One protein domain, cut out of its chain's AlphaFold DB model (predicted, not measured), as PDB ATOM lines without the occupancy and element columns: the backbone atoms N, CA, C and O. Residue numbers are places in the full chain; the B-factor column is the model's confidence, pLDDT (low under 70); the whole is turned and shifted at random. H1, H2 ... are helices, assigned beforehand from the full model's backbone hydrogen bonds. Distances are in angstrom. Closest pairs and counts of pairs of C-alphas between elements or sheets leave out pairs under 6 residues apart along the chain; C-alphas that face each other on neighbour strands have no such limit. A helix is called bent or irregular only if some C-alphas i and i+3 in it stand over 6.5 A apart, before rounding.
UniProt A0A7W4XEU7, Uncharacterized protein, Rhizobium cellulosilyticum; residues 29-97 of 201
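AT A GLANCE: This is residues 29 to 97 of the 201 residues of an uncharacterized protein of Rhizobium cellulosilyticum (UniProt A0A7W4XEU7). The long helix H2 makes a bent wall along one side, and H4, in the middle, packs about perpendicular on its arm H2a and on H3, with short H1 at one end. The printed part has 69 residues with four named helices, H1 to H4 in order along the chain, which hold 48 of them, and no named strand; its class is all helix, and it is compact, with a radius of gyration of the C-alphas of 10.8 A and spans of 30 by 22 by 17 A.

HOW THE PARTS SIT: H2, residues 38 to 57, assigned as one helix by its hydrogen bonds, is bent: C-alphas 47 and 50 are 7.2 A apart. Its arms, H2a, 38 to 47, and H2b, 50 to 57, stand at a steep tilt of 65 degrees. The hub H4, residues 85 to 96, touches H2a with residues 91 to 95 alone, at 81 degrees; the closest C-alphas are those of Ala 45 and Ile 95, 6.3 A. H4 touches H3, residues 63 to 72, at 78 degrees; the closest C-alphas are those of Ala 64 and Pro 85, 4.7 A. H1, residues 29 to 34, only just touches H4, with 3 pairs of C-alphas within 8 A, the closest Asp 30 and Leu 87, 6.5 A. Every O i to N i+4 pair is within hydrogen-bond range in H2a, H2b, H3 and H4; in H1, 1 of 2.

IN THESE COORDINATES: H2a begins at C-alpha 38 (-2.941, 40.020, -28.091) and is 14.2 A long; H4, 15.8 A, ends at C-alpha 96 (-12.255, 34.822, -16.698).

THE WHOLE: The printed part has no cut, the H3 to H4 link is long, and no printed residue is under 70 in pLDDT.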
ATOM      1  N   GLU A  29       9.188  37.360 -22.813       84.31
ATOM      2  CA  GLU A  29       9.318  35.902 -22.978       84.31
ATOM      3  C   GLU A  29       7.956  35.188 -22.923       84.31
ATOM      4  O   GLU A  29       7.676  34.308 -23.733       84.31
ATOM      5  N   ASP A  30       7.079  35.594 -21.997       84.94
ATOM      6  CA  ASP A  30       5.748  34.997 -21.840       84.94
ATOM      7  C   ASP A  30       4.882  35.236 -23.091       84.94
ATOM      8  O   ASP A  30       4.158  34.344 -23.538       84.94
ATOM      9  N   ARG A  31       4.991  36.430 -23.694       84.31
ATOM     10  CA  ARG A  31       4.293  36.771 -24.945       84.31
ATOM     11  C   ARG A  31       4.713  35.872 -26.096       84.31
ATOM     12  O   ARG A  31       3.851  35.505 -26.891       84.31
ATOM     13  N   ALA A  32       5.983  35.471 -26.168       87.25
ATOM     14  CA  ALA A  32       6.453  34.578 -27.222       87.25
ATOM     15  C   ALA A  32       5.648  33.265 -27.251       87.25
ATOM     16  O   ALA A  32       5.184  32.838 -28.309       87.25
ATOM     17  N   HIS A  33       5.386  32.700 -26.070       85.00
ATOM     18  CA  HIS A  33       4.608  31.471 -25.889       85.00
ATOM     19  C   HIS A  33       3.110  31.627 -26.170       85.00
ATOM     20  O   HIS A  33       2.447  30.662 -26.561       85.00
ATOM     21  N   LEU A  34       2.573  32.833 -25.990       87.00
ATOM     22  CA  LEU A  34       1.149  33.137 -26.124       87.00
ATOM     23  C   LEU A  34       0.763  33.734 -27.484       87.00
ATOM     24  O   LEU A  34      -0.414  34.016 -27.693       87.00
ATOM     25  N   GLY A  35       1.711  33.857 -28.422       81.50
ATOM     26  CA  GLY A  35       1.445  34.263 -29.808       81.50
ATOM     27  C   GLY A  35       1.957  35.648 -30.204       81.50
ATOM     28  O   GLY A  35       1.618  36.110 -31.288       81.50
ATOM     29  N   LEU A  36       2.779  36.285 -29.359       82.38
ATOM     30  CA  LEU A  36       3.364  37.635 -29.470       82.38
ATOM     31  C   LEU A  36       2.348  38.788 -29.508       82.38
ATOM     32  O   LEU A  36       2.605  39.828 -28.899       82.38
ATOM     33  N   THR A  37       1.220  38.609 -30.193       86.81
ATOM     34  CA  THR A  37       0.129  39.572 -30.327       86.81
ATOM     35  C   THR A  37      -1.040  39.208 -29.414       86.81
ATOM     36  O   THR A  37      -1.316  38.031 -29.163       86.81
ATOM     37  N   ASP A  38      -1.761  40.225 -28.940       85.44
ATOM     38  CA  ASP A  38      -2.941  40.020 -28.091       85.44
ATOM     39  C   ASP A  38      -4.066  39.296 -28.856       85.44
ATOM     40  O   ASP A  38      -4.742  38.439 -28.296       85.44
ATOM     41  N   GLU A  39      -4.200  39.533 -30.165       88.81
ATOM     42  CA  GLU A  39      -5.171  38.828 -31.013       88.81
ATOM     43  C   GLU A  39      -4.888  37.323 -31.127       88.81
ATOM     44  O   GLU A  39      -5.809  36.501 -31.110       88.81
ATOM     45  N   ALA A  40      -3.616  36.935 -31.263       88.06
ATOM     46  CA  ALA A  40      -3.238  35.525 -31.300       88.06
ATOM     47  C   ALA A  40      -3.509  34.863 -29.945       88.06
ATOM     48  O   ALA A  40      -4.023  33.740 -29.892       88.06
ATOM     49  N   PHE A  41      -3.236  35.589 -28.858       89.94
ATOM     50  CA  PHE A  41      -3.552  35.136 -27.514       89.94
ATOM     51  C   PHE A  41      -5.064  34.968 -27.304       89.94
ATOM     52  O   PHE A  41      -5.482  33.982 -26.700       89.94
ATOM     53  N   ASP A  42      -5.892  35.844 -27.872       90.69
ATOM     54  CA  ASP A  42      -7.355  35.743 -27.814       90.69
ATOM     55  C   ASP A  42      -7.899  34.530 -28.550       90.69
ATOM     56  O   ASP A  42      -8.749  33.807 -28.027       90.69
ATOM     57  N   ARG A  43      -7.371  34.256 -29.745       92.25
ATOM     58  CA  ARG A  43      -7.730  33.055 -30.510       92.25
ATOM     59  C   ARG A  43      -7.354  31.789 -29.742       92.25
ATOM     60  O   ARG A  43      -8.161  30.862 -29.642       92.25
ATOM     61  N   LEU A  44      -6.161  31.768 -29.142       91.06
ATOM     62  CA  LEU A  44      -5.719  30.668 -28.287       91.06
ATOM     63  C   LEU A  44      -6.633  30.521 -27.062       91.06
ATOM     64  O   LEU A  44      -7.117  29.424 -26.786       91.06
ATOM     65  N   ALA A  45      -6.932  31.615 -26.360       91.62
ATOM     66  CA  ALA A  45      -7.809  31.613 -25.196       91.62
ATOM     67  C   ALA A  45      -9.222  31.123 -25.539       91.62
ATOM     68  O   ALA A  45      -9.781  30.318 -24.794       91.62
ATOM     69  N   ALA A  46      -9.776  31.534 -26.682       92.94
ATOM     70  CA  ALA A  46     -11.072  31.076 -27.172       92.94
ATOM     71  C   ALA A  46     -11.083  29.563 -27.446       92.94
ATOM     72  O   ALA A  46     -12.013  28.876 -27.018       92.94
ATOM     73  N   SER A  47     -10.028  29.030 -28.077       93.38
ATOM     74  CA  SER A  47      -9.899  27.588 -28.343       93.38
ATOM     75  C   SER A  47      -9.814  26.748 -27.061       93.38
ATOM     76  O   SER A  47     -10.423  25.682 -26.966       93.38
ATOM     77  N   LEU A  48      -9.116  27.246 -26.035       93.06
ATOM     78  CA  LEU A  48      -8.908  26.534 -24.771       93.06
ATOM     79  C   LEU A  48     -10.019  26.773 -23.747       93.06
ATOM     80  O   LEU A  48     -10.125  26.020 -22.778       93.06
ATOM     81  N   LYS A  49     -10.877  27.775 -23.962       92.94
ATOM     82  CA  LYS A  49     -11.948  28.179 -23.044       92.94
ATOM     83  C   LYS A  49     -12.805  27.004 -22.587       92.94
ATOM     84  O   LYS A  49     -12.996  26.831 -21.388       92.94
ATOM     85  N   GLN A  50     -13.282  26.176 -23.517       92.19
ATOM     86  CA  GLN A  50     -14.156  25.045 -23.182       92.19
ATOM     87  C   GLN A  50     -13.440  23.985 -22.335       92.19
ATOM     88  O   GLN A  50     -13.983  23.530 -21.330       92.19
ATOM     89  N   LYS A  51     -12.186  23.655 -22.669       94.00
ATOM     90  CA  LYS A  51     -11.369  22.715 -21.883       94.00
ATOM     91  C   LYS A  51     -11.097  23.240 -20.476       94.00
ATOM     92  O   LYS A  51     -11.308  22.533 -19.495       94.00
ATOM     93  N   VAL A  52     -10.700  24.508 -20.369       92.62
ATOM     94  CA  VAL A  52     -10.423  25.166 -19.086       92.62
ATOM     95  C   VAL A  52     -11.677  25.243 -18.211       92.62
ATOM     96  O   VAL A  52     -11.593  25.020 -17.003       92.62
ATOM     97  N   ILE A  53     -12.850  25.500 -18.799       92.19
ATOM     98  CA  ILE A  53     -14.133  25.425 -18.086       92.19
ATOM     99  C   ILE A  53     -14.392  23.993 -17.601       92.19
ATOM    100  O   ILE A  53     -14.756  23.816 -16.441       92.19
ATOM    101  N   GLY A  54     -14.137  22.978 -18.431       93.81
ATOM    102  CA  GLY A  54     -14.226  21.568 -18.039       93.81
ATOM    103  C   GLY A  54     -13.359  21.230 -16.820       93.81
ATOM    104  O   GLY A  54     -13.845  20.638 -15.855       93.81
ATOM    105  N   TYR A  55     -12.105  21.688 -16.794       93.06
ATOM    106  CA  TYR A  55     -11.221  21.518 -15.632       93.06
ATOM    107  C   TYR A  55     -11.744  22.238 -14.388       93.06
ATOM    108  O   TYR A  55     -11.724  21.677 -13.289       93.06
ATOM    109  N   ALA A  56     -12.257  23.459 -14.554       89.38
ATOM    110  CA  ALA A  56     -12.813  24.246 -13.460       89.38
ATOM    111  C   ALA A  56     -14.083  23.615 -12.862       89.38
ATOM    112  O   ALA A  56     -14.303  23.753 -11.652       89.38
ATOM    113  N   SER A  57     -14.882  22.925 -13.683       89.00
ATOM    114  CA  SER A  57     -16.027  22.110 -13.254       89.00
ATOM    115  C   SER A  57     -15.586  20.864 -12.481       89.00
ATOM    116  O   SER A  57     -16.234  20.495 -11.509       89.00
ATOM    117  N   GLY A  58     -14.439  20.274 -12.833       89.12
ATOM    118  CA  GLY A  58     -13.806  19.173 -12.094       89.12
ATOM    119  C   GLY A  58     -13.037  19.586 -10.829       89.12
ATOM    120  O   GLY A  58     -12.398  18.745 -10.204       89.12
ATOM    121  N   GLY A  59     -13.059  20.869 -10.449       89.38
ATOM    122  CA  GLY A  59     -12.374  21.392  -9.258       89.38
ATOM    123  C   GLY A  59     -10.926  21.852  -9.480       89.38
ATOM    124  O   GLY A  59     -10.310  22.405  -8.567       89.38
ATOM    125  N   PHE A  60     -10.384  21.722 -10.692       90.62
ATOM    126  CA  PHE A  60      -9.026  22.150 -11.032       90.62
ATOM    127  C   PHE A  60      -9.019  23.613 -11.484       90.62
ATOM    128  O   PHE A  60      -9.106  23.927 -12.669       90.62
ATOM    129  N   ARG A  61      -8.950  24.532 -10.515       88.69
ATOM    130  CA  ARG A  61      -8.997  25.988 -10.763       88.69
ATOM    131  C   ARG A  61      -7.656  26.700 -10.596       88.69
ATOM    132  O   ARG A  61      -7.528  27.864 -10.966       88.69
ATOM    133  N   LYS A  62      -6.661  26.036 -10.002       90.88
ATOM    134  CA  LYS A  62      -5.350  26.641  -9.746       90.88
ATOM    135  C   LYS A  62      -4.506  26.619 -11.029       90.88
ATOM    136  O   LYS A  62      -4.518  25.601 -11.724       90.88
ATOM    137  N   PRO A  63      -3.705  27.666 -11.313       91.81
ATOM    138  CA  PRO A  63      -2.844  27.687 -12.497       91.81
ATOM    139  C   PRO A  63      -1.892  26.486 -12.578       91.81
ATOM    140  O   PRO A  63      -1.654  25.951 -13.656       91.81
ATOM    141  N   ALA A  64      -1.390  26.019 -11.428       91.94
ATOM    142  CA  ALA A  64      -0.530  24.842 -11.356       91.94
ATOM    143  C   ALA A  64      -1.242  23.557 -11.806       91.94
ATOM    144  O   ALA A  64      -0.684  22.785 -12.583       91.94
ATOM    145  N   ASP A  65      -2.483  23.352 -11.376       92.44
ATOM    146  CA  ASP A  65      -3.248  22.155 -11.725       92.44
ATOM    147  C   ASP A  65      -3.642  22.167 -13.203       92.44
ATOM    148  O   ASP A  65      -3.446  21.181 -13.910       92.44
ATOM    149  N   VAL A  66      -4.101  23.318 -13.699       93.69
ATOM    150  CA  VAL A  66      -4.457  23.494 -15.112       93.69
ATOM    151  C   VAL A  66      -3.230  23.320 -16.016       93.69
ATOM    152  O   VAL A  66      -3.335  22.650 -17.036       93.69
ATOM    153  N   SER A  67      -2.048  23.815 -15.625       94.56
ATOM    154  CA  SER A  67      -0.814  23.588 -16.398       94.56
ATOM    155  C   SER A  67      -0.469  22.102 -16.537       94.56
ATOM    156  O   SER A  67      -0.133  21.641 -17.625       94.56
ATOM    157  N   ARG A  68      -0.624  21.323 -15.457       94.88
ATOM    158  CA  ARG A  68      -0.388  19.874 -15.474       94.88
ATOM    159  C   ARG A  68      -1.377  19.151 -16.380       94.88
ATOM    160  O   ARG A  68      -0.972  18.236 -17.084       94.88
ATOM    161  N   LEU A  69      -2.649  19.553 -16.363       94.94
ATOM    162  CA  LEU A  69      -3.688  18.951 -17.200       94.94
ATOM    163  C   LEU A  69      -3.478  19.256 -18.683       94.94
ATOM    164  O   LEU A  69      -3.513  18.333 -19.489       94.94
ATOM    165  N   LEU A  70      -3.169  20.507 -19.026       94.62
ATOM    166  CA  LEU A  70      -2.865  20.889 -20.407       94.62
ATOM    167  C   LEU A  70      -1.656  20.113 -20.949       94.62
ATOM    168  O   LEU A  70      -1.716  19.583 -22.054       94.62
ATOM    169  N   ASN A  71      -0.598  19.969 -20.147       95.12
ATOM    170  CA  ASN A  71       0.578  19.185 -20.534       95.12
ATOM    171  C   ASN A  71       0.283  17.683 -20.629       95.12
ATOM    172  O   ASN A  71       0.821  17.013 -21.504       95.12
ATOM    173  N   LYS A  72      -0.578  17.151 -19.752       95.81
ATOM    174  CA  LYS A  72      -1.013  15.747 -19.790       95.81
ATOM    175  C   LYS A  72      -1.835  15.433 -21.041       95.81
ATOM    176  O   LYS A  72      -1.763  14.321 -21.543       95.81
ATOM    177  N   GLU A  73      -2.604  16.398 -21.528       94.06
ATOM    178  CA  GLU A  73      -3.344  16.297 -22.791       94.06
ATOM    179  C   GLU A  73      -2.493  16.643 -24.021       94.06
ATOM    180  O   GLU A  73      -3.033  16.767 -25.116       94.06
ATOM    181  N   GLU A  74      -1.180  16.821 -23.846       94.44
ATOM    182  CA  GLU A  74      -0.226  17.162 -24.910       94.44
ATOM    183  C   GLU A  74      -0.567  18.464 -25.655       94.44
ATOM    184  O   GLU A  74      -0.087  18.723 -26.760       94.44
ATOM    185  N   ILE A  75      -1.350  19.341 -25.024       93.88
ATOM    186  CA  ILE A  75      -1.674  20.657 -25.561       93.88
ATOM    187  C   ILE A  75      -0.455  21.542 -25.352       93.88
ATOM    188  O   ILE A  75      -0.089  21.862 -24.223       93.88
ATOM    189  N   ARG A  76       0.174  21.962 -26.445       94.19
ATOM    190  CA  ARG A  76       1.332  22.858 -26.409       94.19
ATOM    191  C   ARG A  76       0.917  24.321 -26.531       94.19
ATOM    192  O   ARG A  76      -0.187  24.647 -26.961       94.19
ATOM    193  N   THR A  77       1.818  25.201 -26.116       92.88
ATOM    194  CA  THR A  77       1.731  26.646 -26.380       92.88
ATOM    195  C   THR A  77       1.949  26.942 -27.870       92.88
ATOM    196  O   THR A  77       2.342  26.053 -28.626       92.88
ATOM    197  N   LEU A  78       1.749  28.190 -28.310       89.94
ATOM    198  CA  LEU A  78       1.964  28.561 -29.718       89.94
ATOM    199  C   LEU A  78       3.434  28.429 -30.150       89.94
ATOM    200  O   LEU A  78       3.702  28.168 -31.318       89.94
ATOM    201  N   SER A  79       4.386  28.516 -29.214       87.50
ATOM    202  CA  SER A  79       5.801  28.200 -29.478       87.50
ATOM    203  C   SER A  79       6.132  26.705 -29.403       87.50
ATOM    204  O   SER A  79       7.305  26.341 -29.423       87.50
ATOM    205  N   GLY A  80       5.144  25.826 -29.212       89.56
ATOM    206  CA  GLY A  80       5.360  24.385 -29.047       89.56
ATOM    207  C   GLY A  80       5.935  23.968 -27.686       89.56
ATOM    208  O   GLY A  80       6.241  22.799 -27.484       89.56
ATOM    209  N   SER A  81       6.073  24.901 -26.740       91.44
ATOM    210  CA  SER A  81       6.575  24.629 -25.386       91.44
ATOM    211  C   SER A  81       5.467  24.155 -24.441       91.44
ATOM    212  O   SER A  81       4.278  24.388 -24.691       91.44
ATOM    213  N   ASP A  82       5.865  23.536 -23.333       94.31
ATOM    214  CA  ASP A  82       4.983  23.117 -22.241       94.31
ATOM    215  C   ASP A  82       4.330  24.314 -21.533       94.31
ATOM    216  O   ASP A  82       4.898  25.405 -21.433       94.31
ATOM    217  N   TRP A  83       3.149  24.092 -20.961       93.94
ATOM    218  CA  TRP A  83       2.473  25.070 -20.121       93.94
ATOM    219  C   TRP A  83       3.158  25.208 -18.766       93.94
ATOM    220  O   TRP A  83       3.290  24.248 -18.003       93.94
ATOM    221  N   ASN A  84       3.518  26.446 -18.436       92.94
ATOM    222  CA  ASN A  84       3.974  26.850 -17.112       92.94
ATOM    223  C   ASN A  84       2.792  27.453 -16.320       92.94
ATOM    224  O   ASN A  84       1.994  28.192 -16.906       92.94
ATOM    225  N   PRO A  85       2.680  27.213 -14.997       91.38
ATOM    226  CA  PRO A  85       1.704  27.884 -14.134       91.38
ATOM    227  C   PRO A  85       1.614  29.407 -14.332       91.38
ATOM    228  O   PRO A  85       0.524  29.970 -14.229       91.38
ATOM    229  N   ARG A  86       2.733  30.075 -14.650       89.62
ATOM    230  CA  ARG A  86       2.768  31.508 -14.976       89.62
ATOM    231  C   ARG A  86       1.964  31.836 -16.238       89.62
ATOM    232  O   ARG A  86       1.099  32.701 -16.190       89.62
ATOM    233  N   LEU A  87       2.192  31.119 -17.337       91.44
ATOM    234  CA  LEU A  87       1.454  31.305 -18.596       91.44
ATOM    235  C   LEU A  87      -0.040  31.033 -18.406       91.44
ATOM    236  O   LEU A  87      -0.897  31.773 -18.886       91.44
ATOM    237  N   VAL A  88      -0.355  30.000 -17.626       93.06
ATOM    238  CA  VAL A  88      -1.736  29.643 -17.305       93.06
ATOM    239  C   VAL A  88      -2.419  30.712 -16.451       93.06
ATOM    240  O   VAL A  88      -3.610  30.946 -16.623       93.06
ATOM    241  N   TYR A  89      -1.701  31.406 -15.564       91.56
ATOM    242  CA  TYR A  89      -2.267  32.532 -14.817       91.56
ATOM    243  C   TYR A  89      -2.805  33.621 -15.754       91.56
ATOM    244  O   TYR A  89      -3.915  34.120 -15.547       91.56
ATOM    245  N   PHE A  90      -2.051  33.952 -16.806       90.94
ATOM    246  CA  PHE A  90      -2.478  34.916 -17.818       90.94
ATOM    247  C   PHE A  90      -3.633  34.382 -18.659       90.94
ATOM    248  O   PHE A  90      -4.611  35.097 -18.853       90.94
ATOM    249  N   LEU A  91      -3.586  33.111 -19.070       91.50
ATOM    250  CA  LEU A  91      -4.682  32.452 -19.789       91.50
ATOM    251  C   LEU A  91      -5.995  32.487 -18.992       91.50
ATOM    252  O   LEU A  91      -7.035  32.886 -19.509       91.50
ATOM    253  N   LEU A  92      -5.949  32.111 -17.713       91.00
ATOM    254  CA  LEU A  92      -7.108  32.140 -16.822       91.00
ATOM    255  C   LEU A  92      -7.610  33.569 -16.616       91.00
ATOM    256  O   LEU A  92      -8.816  33.803 -16.606       91.00
ATOM    257  N   SER A  93      -6.694  34.527 -16.472       88.69
ATOM    258  CA  SER A  93      -7.052  35.939 -16.357       88.69
ATOM    259  C   SER A  93      -7.659  36.480 -17.648       88.69
ATOM    260  O   SER A  93      -8.513  37.346 -17.561       88.69
ATOM    261  N   ARG A  94      -7.310  35.945 -18.823       90.19
ATOM    262  CA  ARG A  94      -7.949  36.315 -20.090       90.19
ATOM    263  C   ARG A  94      -9.337  35.695 -20.241       90.19
ATOM    264  O   ARG A  94     -10.282  36.393 -20.565       90.19
ATOM    265  N   ILE A  95      -9.486  34.405 -19.929       89.62
ATOM    266  CA  ILE A  95     -10.762  33.677 -20.058       89.62
ATOM    267  C   ILE A  95     -11.809  34.146 -19.035       89.62
ATOM    268  O   ILE A  95     -13.006  34.176 -19.331       89.62
ATOM    269  N   PHE A  96     -11.375  34.457 -17.811       85.62
ATOM    270  CA  PHE A  96     -12.255  34.822 -16.698       85.62
ATOM    271  C   PHE A  96     -12.161  36.299 -16.296       85.62
ATOM    272  O   PHE A  96     -12.869  36.701 -15.376       85.62
ATOM    273  N   GLY A  97     -11.304  37.095 -16.940       77.44
ATOM    274  CA  GLY A  97     -11.097  38.515 -16.629       77.44
ATOM    275  C   GLY A  97     -12.283  39.410 -16.960       77.44
ATOM    276  O   GLY A  97     -12.476  40.404 -16.273       77.44
TER     277      GLY A  97